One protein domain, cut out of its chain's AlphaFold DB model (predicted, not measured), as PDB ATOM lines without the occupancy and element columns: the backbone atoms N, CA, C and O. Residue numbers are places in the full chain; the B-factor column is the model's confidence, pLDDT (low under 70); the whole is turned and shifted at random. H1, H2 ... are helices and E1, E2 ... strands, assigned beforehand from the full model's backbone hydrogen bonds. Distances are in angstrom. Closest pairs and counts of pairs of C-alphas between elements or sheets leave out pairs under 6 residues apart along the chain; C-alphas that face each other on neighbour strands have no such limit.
ATOM      1  N   ALA A  12     -38.759  41.746  82.229       88.62
ATOM      2  CA  ALA A  12     -37.324  41.513  82.194       88.62
ATOM      3  C   ALA A  12     -36.892  40.781  83.463       88.62
ATOM      4  O   ALA A  12     -37.336  41.102  84.569       88.62
ATOM      5  N   THR A  13     -36.023  39.787  83.312       90.38
ATOM      6  CA  THR A  13     -35.451  39.049  84.437       90.38
ATOM      7  C   THR A  13     -34.279  39.811  85.046       90.38
ATOM      8  O   THR A  13     -33.702  40.719  84.447       90.38
ATOM      9  N   ARG A  14     -33.846  39.388  86.235       89.38
ATOM     10  CA  ARG A  14     -32.620  39.899  86.862       89.38
ATOM     11  C   ARG A  14     -31.400  39.884  85.937       89.38
ATOM     12  O   ARG A  14     -30.604  40.817  85.991       89.38
ATOM     13  N   ASN A  15     -31.226  38.842  85.127       89.12
ATOM     14  CA  ASN A  15     -30.064  38.739  84.241       89.12
ATOM     15  C   ASN A  15     -30.138  39.761  83.103       89.12
ATOM     16  O   ASN A  15     -29.126  40.391  82.801       89.12
ATOM     17  N   ASP A  16     -31.331  39.991  82.557       91.19
ATOM     18  CA  ASP A  16     -31.555  41.004  81.521       91.19
ATOM     19  C   ASP A  16     -31.245  42.397  82.079       91.19
ATOM     20  O   ASP A  16     -30.425  43.133  81.532       91.19
ATOM     21  N   ILE A  17     -31.791  42.722  83.257       93.62
ATOM     22  CA  ILE A  17     -31.522  44.002  83.924       93.62
ATOM     23  C   ILE A  17     -30.033  44.170  84.245       93.62
ATOM     24  O   ILE A  17     -29.484  45.257  84.078       93.62
ATOM     25  N   LYS A  18     -29.345  43.107  84.673       93.62
ATOM     26  CA  LYS A  18     -27.897  43.138  84.927       93.62
ATOM     27  C   LYS A  18     -27.106  43.490  83.667       93.62
ATOM     28  O   LYS A  18     -26.172  44.291  83.749       93.62
ATOM     29  N   LEU A  19     -27.466  42.906  82.527       93.56
ATOM     30  CA  LEU A  19     -26.833  43.182  81.239       93.56
ATOM     31  C   LEU A  19     -27.060  44.642  80.820       93.56
ATOM     32  O   LEU A  19     -26.101  45.346  80.497       93.56
ATOM     33  N   LEU A  20     -28.294  45.137  80.938       94.62
ATOM     34  CA  LEU A  20     -28.628  46.527  80.619       94.62
ATOM     35  C   LEU A  20     -27.904  47.525  81.528       94.62
ATOM     36  O   LEU A  20     -27.304  48.489  81.053       94.62
ATOM     37  N   LEU A  21     -27.899  47.280  82.840       94.19
ATOM     38  CA  LEU A  21     -27.179  48.120  83.795       94.19
ATOM     39  C   LEU A  21     -25.669  48.084  83.552       94.19
ATOM     40  O   LEU A  21     -25.019  49.116  83.697       94.19
ATOM     41  N   THR A  22     -25.108  46.940  83.157       93.19
ATOM     42  CA  THR A  22     -23.685  46.819  82.806       93.19
ATOM     43  C   THR A  22     -23.319  47.745  81.649       93.19
ATOM     44  O   THR A  22     -22.318  48.459  81.719       93.19
ATOM     45  N   TYR A  23     -24.165  47.801  80.619       94.12
ATOM     46  CA  TYR A  23     -23.981  48.728  79.508       94.12
ATOM     47  C   TYR A  23     -24.126  50.193  79.937       94.12
ATOM     48  O   TYR A  23     -23.246  51.006  79.656       94.12
ATOM     49  N   LEU A  24     -25.189  50.523  80.678       93.38
ATOM     50  CA  LEU A  24     -25.456  51.890  81.144       93.38
ATOM     51  C   LEU A  24     -24.358  52.435  82.070       93.38
ATOM     52  O   LEU A  24     -24.051  53.625  82.032       93.38
ATOM     53  N   ASN A  25     -23.762  51.577  82.902       91.12
ATOM     54  CA  ASN A  25     -22.677  51.954  83.808       91.12
ATOM     55  C   ASN A  25     -21.289  51.856  83.155       91.12
ATOM     56  O   ASN A  25     -20.315  52.323  83.742       91.12
ATOM     57  N   GLY A  26     -21.169  51.233  81.975       89.75
ATOM     58  CA  GLY A  26     -19.887  50.978  81.308       89.75
ATOM     59  C   GLY A  26     -18.935  50.063  82.093       89.75
ATOM     60  O   GLY A  26     -17.733  50.063  81.834       89.75
ATOM     61  N   ARG A  27     -19.451  49.313  83.076       91.00
ATOM     62  CA  ARG A  27     -18.712  48.356  83.913       91.00
ATOM     63  C   ARG A  27     -19.602  47.178  84.271       91.00
ATOM     64  O   ARG A  27     -20.818  47.333  84.325       91.00
ATOM     65  N   LEU A  28     -19.003  46.037  84.611       89.19
ATOM     66  CA  LEU A  28     -19.755  44.899  85.141       89.19
ATOM     67  C   LEU A  28     -20.543  45.313  86.388       89.19
ATOM     68  O   LEU A  28     -19.986  45.828  87.365       89.19
ATOM     69  N   VAL A  29     -21.850  45.079  86.335       91.50
ATOM     70  CA  VAL A  29     -22.761  45.274  87.460       91.50
ATOM     71  C   VAL A  29     -22.944  43.938  88.165       91.50
ATOM     72  O   VAL A  29     -23.265  42.918  87.553       91.50
ATOM     73  N   GLY A  30     -22.685  43.936  89.470       88.94
ATOM     74  CA  GLY A  30     -22.803  42.750  90.306       88.94
ATOM     75  C   GLY A  30     -24.257  42.409  90.625       88.94
ATOM     76  O   GLY A  30     -25.137  43.262  90.669       88.94
ATOM     77  N   ASP A  31     -24.488  41.146  90.954       88.31
ATOM     78  CA  ASP A  31     -25.806  40.598  91.268       88.31
ATOM     79  C   ASP A  31     -26.536  41.345  92.401       88.31
ATOM     80  O   ASP A  31     -27.758  41.515  92.348       88.31
ATOM     81  N   GLN A  32     -25.813  41.788  93.433       90.94
ATOM     82  CA  GLN A  32     -26.386  42.564  94.540       90.94
ATOM     83  C   GLN A  32     -26.811  43.972  94.108       90.94
ATOM     84  O   GLN A  32     -27.867  44.444  94.526       90.94
ATOM     85  N   GLU A  33     -26.017  44.622  93.258       92.62
ATOM     86  CA  GLU A  33     -26.299  45.962  92.739       92.62
ATOM     87  C   GLU A  33     -27.524  45.935  91.819       92.62
ATOM     88  O   GLU A  33     -28.450  46.722  92.014       92.62
ATOM     89  N   THR A  34     -27.604  44.945  90.921       92.75
ATOM     90  CA  THR A  34     -28.797  44.699  90.099       92.75
ATOM     91  C   THR A  34     -30.038  44.502  90.962       92.75
ATOM     92  O   THR A  34     -31.071  45.113  90.712       92.75
ATOM     93  N   LEU A  35     -29.948  43.666  92.003       91.25
ATOM     94  CA  LEU A  35     -31.085  43.394  92.880       91.25
ATOM     95  C   LEU A  35     -31.540  44.657  93.620       91.25
ATOM     96  O   LEU A  35     -32.737  44.891  93.751       91.25
ATOM     97  N   LYS A  36     -30.589  45.463  94.110       92.94
ATOM     98  CA  LYS A  36     -30.891  46.725  94.786       92.94
ATOM     99  C   LYS A  36     -31.641  47.668  93.850       92.94
ATOM    100  O   LYS A  36     -32.669  48.189  94.255       92.94
ATOM    101  N   PHE A  37     -31.174  47.812  92.608       92.94
ATOM    102  CA  PHE A  37     -31.849  48.625  91.598       92.94
ATOM    103  C   PHE A  37     -33.255  48.103  91.289       92.94
ATOM    104  O   PHE A  37     -34.213  48.867  91.315       92.94
ATOM    105  N   MET A  38     -33.404  46.796  91.046       92.06
ATOM    106  CA  MET A  38     -34.711  46.199  90.756       92.06
ATOM    107  C   MET A  38     -35.706  46.421  91.892       92.06
ATOM    108  O   MET A  38     -36.852  46.734  91.621       92.06
ATOM    109  N   LYS A  39     -35.282  46.331  93.155       90.31
ATOM    110  CA  LYS A  39     -36.158  46.583  94.312       90.31
ATOM    111  C   LYS A  39     -36.643  48.032  94.431       90.31
ATOM    112  O   LYS A  39     -37.582  48.277  95.179       90.31
ATOM    113  N   GLU A  40     -36.021  48.981  93.732       91.62
ATOM    114  CA  GLU A  40     -36.526  50.357  93.632       91.62
ATOM    115  C   GLU A  40     -37.638  50.513  92.583       91.62
ATOM    116  O   GLU A  40     -38.245  51.580  92.500       91.62
ATOM    117  N   LEU A  41     -37.873  49.487  91.760       91.31
ATOM    118  CA  LEU A  41     -38.933  49.455  90.758       91.31
ATOM    119  C   LEU A  41     -40.218  48.927  91.394       91.31
ATOM    120  O   LEU A  41     -40.220  47.883  92.051       91.31
ATOM    121  N   ASN A  42     -41.327  49.627  91.165       87.38
ATOM    122  CA  ASN A  42     -42.628  49.276  91.745       87.38
ATOM    123  C   ASN A  42     -43.132  47.920  91.242       87.38
ATOM    124  O   ASN A  42     -43.865  47.217  91.933       87.38
ATOM    125  N   SER A  43     -42.736  47.553  90.025       89.06
ATOM    126  CA  SER A  43     -43.120  46.306  89.378       89.06
ATOM    127  C   SER A  43     -42.244  45.105  89.743       89.06
ATOM    128  O   SER A  43     -42.435  44.030  89.172       89.06
ATOM    129  N   CYS A  44     -41.282  45.261  90.659       89.94
ATOM    130  CA  CYS A  44     -40.396  44.170  91.043       89.94
ATOM    131  C   CYS A  44     -41.155  43.061  91.766       89.94
ATOM    132  O   CYS A  44     -41.712  43.255  92.846       89.94
ATOM    133  N   GLN A  45     -41.140  41.876  91.168       87.31
ATOM    134  CA  GLN A  45     -41.801  40.689  91.682       87.31
ATOM    135  C   GLN A  45     -40.806  39.538  91.759       87.31
ATOM    136  O   GLN A  45     -39.894  39.412  90.943       87.31
ATOM    137  N   LEU A  46     -40.980  38.698  92.775       85.69
ATOM    138  CA  LEU A  46     -40.304  37.416  92.858       85.69
ATOM    139  C   LEU A  46     -41.250  36.371  92.265       85.69
ATOM    140  O   LEU A  46     -42.278  36.066  92.863       85.69
ATOM    141  N   GLU A  47     -40.927  35.865  91.080       79.94
ATOM    142  CA  GLU A  47     -41.714  34.838  90.403       79.94
ATOM    143  C   GLU A  47     -41.097  33.458  90.631       79.94
ATOM    144  O   GLU A  47     -39.918  33.225  90.351       79.94
ATOM    145  N   ASP A  48     -41.904  32.526  91.132       71.56
ATOM    146  CA  ASP A  48     -41.527  31.120  91.214       71.56
ATOM    147  C   ASP A  48     -41.590  30.483  89.824       71.56
ATOM    148  O   ASP A  48     -42.643  30.416  89.186       71.56
ATOM    149  N   VAL A  49     -40.454  29.975  89.342       64.56
ATOM    150  CA  VAL A  49     -40.412  29.251  88.071       64.56
ATOM    151  C   VAL A  49     -40.996  27.856  88.288       64.56
ATOM    152  O   VAL A  49     -40.329  26.943  88.780       64.56
ATOM    153  N   VAL A  50     -42.257  27.674  87.892       55.00
ATOM    154  CA  VAL A  50     -42.971  26.386  87.918       55.00
ATOM    155  C   VAL A  50     -42.481  25.492  86.771       55.00
ATOM    156  O   VAL A  50     -43.239  25.090  85.903       55.00
ATOM    157  N   ASN A  51     -41.180  25.208  86.706       50.28
ATOM    158  CA  ASN A  51     -40.636  24.188  85.811       50.28
ATOM    159  C   ASN A  51     -39.329  23.618  86.378       50.28
ATOM    160  O   ASN A  51     -38.228  24.063  86.070       50.28
ATOM    161  N   ARG A  52     -39.486  22.597  87.232       48.41
ATOM    162  CA  ARG A  52     -38.486  21.605  87.692       48.41
ATOM    163  C   ARG A  52     -37.218  22.096  88.413       48.41
ATOM    164  O   ARG A  52     -36.582  21.282  89.071       48.41
ATOM    165  N   SER A  53     -36.890  23.384  88.402       55.69
ATOM    166  CA  SER A  53     -35.877  23.994  89.273       55.69
ATOM    167  C   SER A  53     -36.561  25.006  90.182       55.69
ATOM    168  O   SER A  53     -37.017  26.039  89.710       55.69
ATOM    169  N   ARG A  54     -36.640  24.711  91.486       55.91
ATOM    170  CA  ARG A  54     -37.194  25.592  92.534       55.91
ATOM    171  C   ARG A  54     -36.307  26.826  92.756       55.91
ATOM    172  O   ARG A  54     -35.716  26.991  93.819       55.91
ATOM    173  N   LYS A  55     -36.124  27.651  91.731       63.25
ATOM    174  CA  LYS A  55     -35.392  28.910  91.823       63.25
ATOM    175  C   LYS A  55     -36.353  30.021  91.458       63.25
ATOM    176  O   LYS A  55     -36.723  30.171  90.298       63.25
ATOM    177  N   ALA A  56     -36.750  30.772  92.473       72.19
ATOM    178  CA  ALA A  56     -37.483  32.001  92.278       72.19
ATOM    179  C   ALA A  56     -36.581  33.017  91.558       72.19
ATOM    180  O   ALA A  56     -35.404  33.176  91.905       72.19
ATOM    181  N   ILE A  57     -37.118  33.670  90.531       82.44
ATOM    182  CA  ILE A  57     -36.425  34.693  89.751       82.44
ATOM    183  C   ILE A  57     -37.074  36.045  90.010       82.44
ATOM    184  O   ILE A  57     -38.291  36.165  90.087       82.44
ATOM    185  N   TYR A  58     -36.251  37.079  90.150       86.94
ATOM    186  CA  TYR A  58     -36.767  38.440  90.194       86.94
ATOM    187  C   TYR A  58     -37.074  38.896  88.772       86.94
ATOM    188  O   TYR A  58     -36.221  38.771  87.886       86.94
ATOM    189  N   THR A  59     -38.266  39.444  88.585       90.00
ATOM    190  CA  THR A  59     -38.729  40.036  87.334       90.00
ATOM    191  C   THR A  59     -39.257  41.441  87.586       90.00
ATOM    192  O   THR A  59     -39.662  41.786  88.698       90.00
ATOM    193  N   VAL A  60     -39.188  42.284  86.562       92.00
ATOM    194  CA  VAL A  60     -39.714  43.658  86.555       92.00
ATOM    195  C   VAL A  60     -40.391  43.912  85.213       92.00
ATOM    196  O   VAL A  60     -40.069  43.248  84.229       92.00
ATOM    197  N   GLN A  61     -41.312  44.869  85.146       92.12
ATOM    198  CA  GLN A  61     -41.884  45.299  83.867       92.12
ATOM    199  C   GLN A  61     -40.856  46.131  83.092       92.12
ATOM    200  O   GLN A  61     -40.230  47.025  83.670       92.12
ATOM    201  N   LYS A  62     -40.692  45.861  81.789       92.25
ATOM    202  CA  LYS A  62     -39.759  46.604  80.922       92.25
ATOM    203  C   LYS A  62     -40.049  48.108  80.934       92.25
ATOM    204  O   LYS A  62     -39.120  48.902  81.058       92.25
ATOM    205  N   ASP A  63     -41.324  48.493  80.905       90.44
ATOM    206  CA  ASP A  63     -41.750  49.898  80.935       90.44
ATOM    207  C   ASP A  63     -41.339  50.624  82.221       90.44
ATOM    208  O   ASP A  63     -40.832  51.742  82.166       90.44
ATOM    209  N   ASP A  64     -41.509  49.985  83.381       91.75
ATOM    210  CA  ASP A  64     -41.144  50.561  84.684       91.75
ATOM    211  C   ASP A  64     -39.622  50.756  84.779       91.75
ATOM    212  O   ASP A  64     -39.135  51.811  85.195       91.75
ATOM    213  N   PHE A  65     -38.848  49.782  84.283       93.25
ATOM    214  CA  PHE A  65     -37.401  49.932  84.140       93.25
ATOM    215  C   PHE A  65     -37.039  51.096  83.207       93.25
ATOM    216  O   PHE A  65     -36.219  51.941  83.579       93.25
ATOM    217  N   TRP A  66     -37.648  51.160  82.018       93.44
ATOM    218  CA  TRP A  66     -37.379  52.196  81.020       93.44
ATOM    219  C   TRP A  66     -37.665  53.597  81.563       93.44
ATOM    220  O   TRP A  66     -36.836  54.504  81.435       93.44
ATOM    221  N   GLN A  67     -38.803  53.769  82.235       92.19
ATOM    222  CA  GLN A  67     -39.174  55.020  82.892       92.19
ATOM    223  C   GLN A  67     -38.172  55.396  83.985       92.19
ATOM    224  O   GLN A  67     -37.707  56.540  84.026       92.19
ATOM    225  N   LYS A  68     -37.771  54.437  84.833       94.06
ATOM    226  CA  LYS A  68     -36.779  54.675  85.887       94.06
ATOM    227  C   LYS A  68     -35.450  55.146  85.310       94.06
ATOM    228  O   LYS A  68     -34.953  56.183  85.748       94.06
ATOM    229  N   ILE A  69     -34.873  54.451  84.330       93.69
ATOM    230  CA  ILE A  69     -33.577  54.868  83.768       93.69
ATOM    231  C   ILE A  69     -33.679  56.200  83.019       93.69
ATOM    232  O   ILE A  69     -32.780  57.030  83.137       93.69
ATOM    233  N   SER A  70     -34.800  56.457  82.342       91.38
ATOM    234  CA  SER A  70     -35.052  57.722  81.642       91.38
ATOM    235  C   SER A  70     -35.223  58.903  82.604       91.38
ATOM    236  O   SER A  70     -34.969  60.050  82.236       91.38
ATOM    237  N   SER A  71     -35.616  58.639  83.856       92.44
ATOM    238  CA  SER A  71     -35.709  59.655  84.914       92.44
ATOM    239  C   SER A  71     -34.355  60.009  85.547       92.44
ATOM    240  O   SER A  71     -34.192  61.095  86.104       92.44
ATOM    241  N   ILE A  72     -33.357  59.125  85.451       93.56
ATOM    242  CA  ILE A  72     -32.028  59.342  86.029       93.56
ATOM    243  C   ILE A  72     -31.205  60.190  85.056       93.56
ATOM    244  O   ILE A  72     -30.814  59.723  83.989       93.56
ATOM    245  N   ALA A  73     -30.880  61.428  85.439       92.62
ATOM    246  CA  ALA A  73     -30.207  62.395  84.564       92.62
ATOM    247  C   ALA A  73     -28.908  61.868  83.916       92.62
ATOM    248  O   ALA A  73     -28.619  62.194  82.765       92.62
ATOM    249  N   GLY A  74     -28.132  61.051  84.639       93.06
ATOM    250  CA  GLY A  74     -26.916  60.425  84.111       93.06
ATOM    251  C   GLY A  74     -27.199  59.439  82.974       93.06
ATOM    252  O   GLY A  74     -26.582  59.532  81.915       93.06
ATOM    253  N   PHE A  75     -28.170  58.543  83.164       93.62
ATOM    254  CA  PHE A  75     -28.557  57.565  82.147       93.62
ATOM    255  C   PHE A  75     -29.301  58.217  80.989       93.62
ATOM    256  O   PHE A  75     -28.988  57.920  79.843       93.62
ATOM    257  N   ARG A  76     -30.189  59.178  81.251       93.25
ATOM    258  CA  ARG A  76     -30.875  59.928  80.195       93.25
ATOM    259  C   ARG A  76     -29.895  60.585  79.219       93.25
ATOM    260  O   ARG A  76     -29.997  60.360  78.019       93.25
ATOM    261  N   LYS A  77     -28.902  61.324  79.726       94.25
ATOM    262  CA  LYS A  77     -27.866  61.946  78.880       94.25
ATOM    263  C   LYS A  77     -27.063  60.913  78.091       94.25
ATOM    264  O   LYS A  77     -26.648  61.179  76.966       94.25
ATOM    265  N   PHE A  78     -26.812  59.747  78.686       94.25
ATOM    266  CA  PHE A  78     -26.137  58.648  78.004       94.25
ATOM    267  C   PHE A  78     -26.983  58.094  76.850       94.25
ATOM    268  O   PHE A  78     -26.461  57.958  75.744       94.25
ATOM    269  N   LEU A  79     -28.274  57.834  77.083       94.06
ATOM    270  CA  LEU A  79     -29.221  57.363  76.068       94.06
ATOM    271  C   LEU A  79     -29.328  58.366  74.911       94.06
ATOM    272  O   LEU A  79     -29.167  57.978  73.758       94.06
ATOM    273  N   GLU A  80     -29.472  59.660  75.218       93.88
ATOM    274  CA  GLU A  80     -29.498  60.747  74.228       93.88
ATOM    275  C   GLU A  80     -28.198  60.785  73.402       93.88
ATOM    276  O   GLU A  80     -28.233  60.826  72.174       93.88
ATOM    277  N   LYS A  81     -27.029  60.690  74.054       94.56
ATOM    278  CA  LYS A  81     -25.720  60.657  73.375       94.56
ATOM    279  C   LYS A  81     -25.561  59.438  72.461       94.56
ATOM    280  O   LYS A  81     -24.877  59.523  71.441       94.56
ATOM    281  N   LYS A  82     -26.130  58.299  72.851       92.25
ATOM    282  CA  LYS A  82     -26.092  57.043  72.092       92.25
ATOM    283  C   LYS A  82     -27.235  56.907  71.084       92.25
ATOM    284  O   LYS A  82     -27.226  55.936  70.341       92.25
ATOM    285  N   GLN A  83     -28.149  57.880  71.032       94.31
ATOM    286  CA  GLN A  83     -29.347  57.872  70.187       94.31
ATOM    287  C   GLN A  83     -30.246  56.648  70.433       94.31
ATOM    288  O   GLN A  83     -30.808  56.090  69.499       94.31
ATOM    289  N   ILE A  84     -30.371  56.226  71.693       94.38
ATOM    290  CA  ILE A  84     -31.215  55.096  72.098       94.38
ATOM    291  C   ILE A  84     -32.578  55.644  72.525       94.38
ATOM    292  O   ILE A  84     -32.659  56.366  73.520       94.38
ATOM    293  N   ASN A  85     -33.640  55.298  71.794       92.00
ATOM    294  CA  ASN A  85     -34.978  55.876  71.982       92.00
ATOM    295  C   ASN A  85     -36.008  54.868  72.509       92.00
ATOM    296  O   ASN A  85     -37.127  55.249  72.854       92.00
ATOM    297  N   SER A  86     -35.638  53.593  72.593       92.19
ATOM    298  CA  SER A  86     -36.506  52.507  73.033       92.19
ATOM    299  C   SER A  86     -35.756  51.476  73.873       92.19
ATOM    300  O   SER A  86     -34.530  51.352  73.815       92.19
ATOM    301  N   TYR A  87     -36.520  50.692  74.634       90.81
ATOM    302  CA  TYR A  87     -35.980  49.573  75.402       90.81
ATOM    303  C   TYR A  87     -35.315  48.530  74.490       90.81
ATOM    304  O   TYR A  87     -34.237  48.045  74.818       90.81
ATOM    305  N   GLN A  88     -35.907  48.233  73.325       90.69
ATOM    306  CA  GLN A  88     -35.341  47.276  72.369       90.69
ATOM    307  C   GLN A  88     -33.966  47.730  71.857       90.69
ATOM    308  O   GLN A  88     -33.020  46.953  71.875       90.69
ATOM    309  N   GLU A  89     -33.819  49.004  71.476       92.69
ATOM    310  CA  GLU A  89     -32.517  49.543  71.053       92.69
ATOM    311  C   GLU A  89     -31.478  49.472  72.179       92.69
ATOM    312  O   GLU A  89     -30.300  49.211  71.928       92.69
ATOM    313  N   LEU A  90     -31.902  49.687  73.429       93.69
ATOM    314  CA  LEU A  90     -31.030  49.535  74.589       93.69
ATOM    315  C   LEU A  90     -30.589  48.077  74.772       93.69
ATOM    316  O   LEU A  90     -29.407  47.842  75.020       93.69
ATOM    317  N   GLU A  91     -31.509  47.117  74.648       92.88
ATOM    318  CA  GLU A  91     -31.197  45.683  74.686       92.88
ATOM    319  C   GLU A  91     -30.191  45.308  73.604       92.88
ATOM    320  O   GLU A  91     -29.178  44.677  73.909       92.88
ATOM    321  N   ASP A  92     -30.421  45.721  72.361       92.31
ATOM    322  CA  ASP A  92     -29.545  45.393  71.236       92.31
ATOM    323  C   ASP A  92     -28.128  45.939  71.469       92.31
ATOM    324  O   ASP A  92     -27.138  45.209  71.373       92.31
ATOM    325  N   GLN A  93     -28.018  47.210  71.868       93.12
ATOM    326  CA  GLN A  93     -26.736  47.852  72.170       93.12
ATOM    327  C   GLN A  93     -26.025  47.210  73.365       93.12
ATOM    328  O   GLN A  93     -24.804  47.023  73.334       93.12
ATOM    329  N   ALA A  94     -26.767  46.857  74.414       92.88
ATOM    330  CA  ALA A  94     -26.207  46.218  75.595       92.88
ATOM    331  C   ALA A  94     -25.719  44.794  75.297       92.88
ATOM    332  O   ALA A  94     -24.653  44.409  75.779       92.88
ATOM    333  N   ASN A  95     -26.437  44.038  74.462       89.75
ATOM    334  CA  ASN A  95     -26.012  42.718  74.001       89.75
ATOM    335  C   ASN A  95     -24.727  42.807  73.172       89.75
ATOM    336  O   ASN A  95     -23.766  42.090  73.458       89.75
ATOM    337  N   ILE A  96     -24.664  43.735  72.207       90.69
ATOM    338  CA  ILE A  96     -23.450  43.988  71.415       90.69
ATOM    339  C   ILE A  96     -22.280  44.336  72.340       90.69
ATOM    340  O   ILE A  96     -21.207  43.739  72.246       90.69
ATOM    341  N   TYR A  97     -22.488  45.265  73.275       88.69
ATOM    342  CA  TYR A  97     -21.462  45.662  74.233       88.69
ATOM    343  C   TYR A  97     -20.991  44.491  75.094       88.69
ATOM    344  O   TYR A  97     -19.785  44.331  75.296       88.69
ATOM    345  N   TYR A  98     -21.917  43.665  75.585       85.56
ATOM    346  CA  TYR A  98     -21.585  42.529  76.433       85.56
ATOM    347  C   TYR A  98     -20.755  41.489  75.678       85.56
ATOM    348  O   TYR A  98     -19.718  41.049  76.177       85.56
ATOM    349  N   VAL A  99     -21.154  41.165  74.445       85.19
ATOM    350  CA  VAL A  99     -20.405  40.257  73.570       85.19
ATOM    351  C   VAL A  99     -19.004  40.798  73.288       85.19
ATOM    352  O   VAL A  99     -18.028  40.089  73.500       85.19
TER     353      VAL A  99
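Overview. This is residues 12 to 99 of the 106 residues of an uncharacterized protein of Lysinibacillus boronitolerans JCM 21713 = 10a = NBRC 103108 (UniProt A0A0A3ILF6). Look for a small helical body with H1 in its middle, H2 packed on one side of it and H5 on the other, each crossing it steeply. A two-stranded hairpin, E1 and E2, draws this body out at one end; H3 follows E2 directly, and H4 makes the other end of the long axis. The 88 printed residues run H1, H2, E1, E2, H3, H4, H5, five named helices and two named strands; the sheet E1 - E2 is antiparallel, and the class is mostly helix. The whole is compact, with a radius of gyration of the C-alphas of 13.2 A and spans of 43 by 29 by 22 A.

Arrangement. Start at the hairpin of E1, residues 45 to 48, and E2, residues 56 to 61, antiparallel with 139 degrees between their directions. Here N 47 and O 57 are within hydrogen-bond range at 2.8 A, as are N 45 and O 59 at 2.9 A. Residues 12 to 13 pair with residues 59 to 60 of E2, antiparallel. Next find H1, residues 14 to 25; its closest C-alpha pair to E2 is Arg 14 and Tyr 58, 5.5 A apart. H2, residues 31 to 39, touches H1, about perpendicular at 82 degrees, with the C-alphas of Lys 18 and Thr 34 closest at 5.5 A. H5, residues 87 to 99, touches residues 19 to 24 of H1 alone, about perpendicular at 81 degrees; the C-alphas of Tyr 23 and Ala 94 are closest at 5.2 A. H3, residues 62 to 71, and H4, residues 73 to 82, only just touch, and only at the corner, with 3 pairs of C-alphas within 8 A; the closest are those of Ser 70 and Arg 76, 4.9 A. H4 and H5 are near each other, while E1 is apart from H5. In H1, H2, H3, H4 and H5 every O i to N i+4 pair is within hydrogen-bond range.

Along the chain. Find C-alpha 14 at (-32.620, 39.899, 86.862); from there H1, residues 14 to 25, runs 15.9 A. H2 holds residues 31 to 39 and E1 residues 45 to 48. E2 begins at C-alpha 56, (-37.483, 32.001, 92.278), and covers 16.3 A to residue 61. H3 takes residues 62 to 71 and H4 residues 73 to 82, each 14.2 A. H5 runs 18.2 A from residue 87 to C-alpha 99 at (-20.405, 40.257, 73.570).

Size, cuts and confidence. The two C-alphas farthest apart are those of Arg 52 and Lys 81, 43.5 A. The printed part has no cut, and no link is long. The mean pLDDT of the printed part is 88.1; look at residues 49 to 55 for the values under 70.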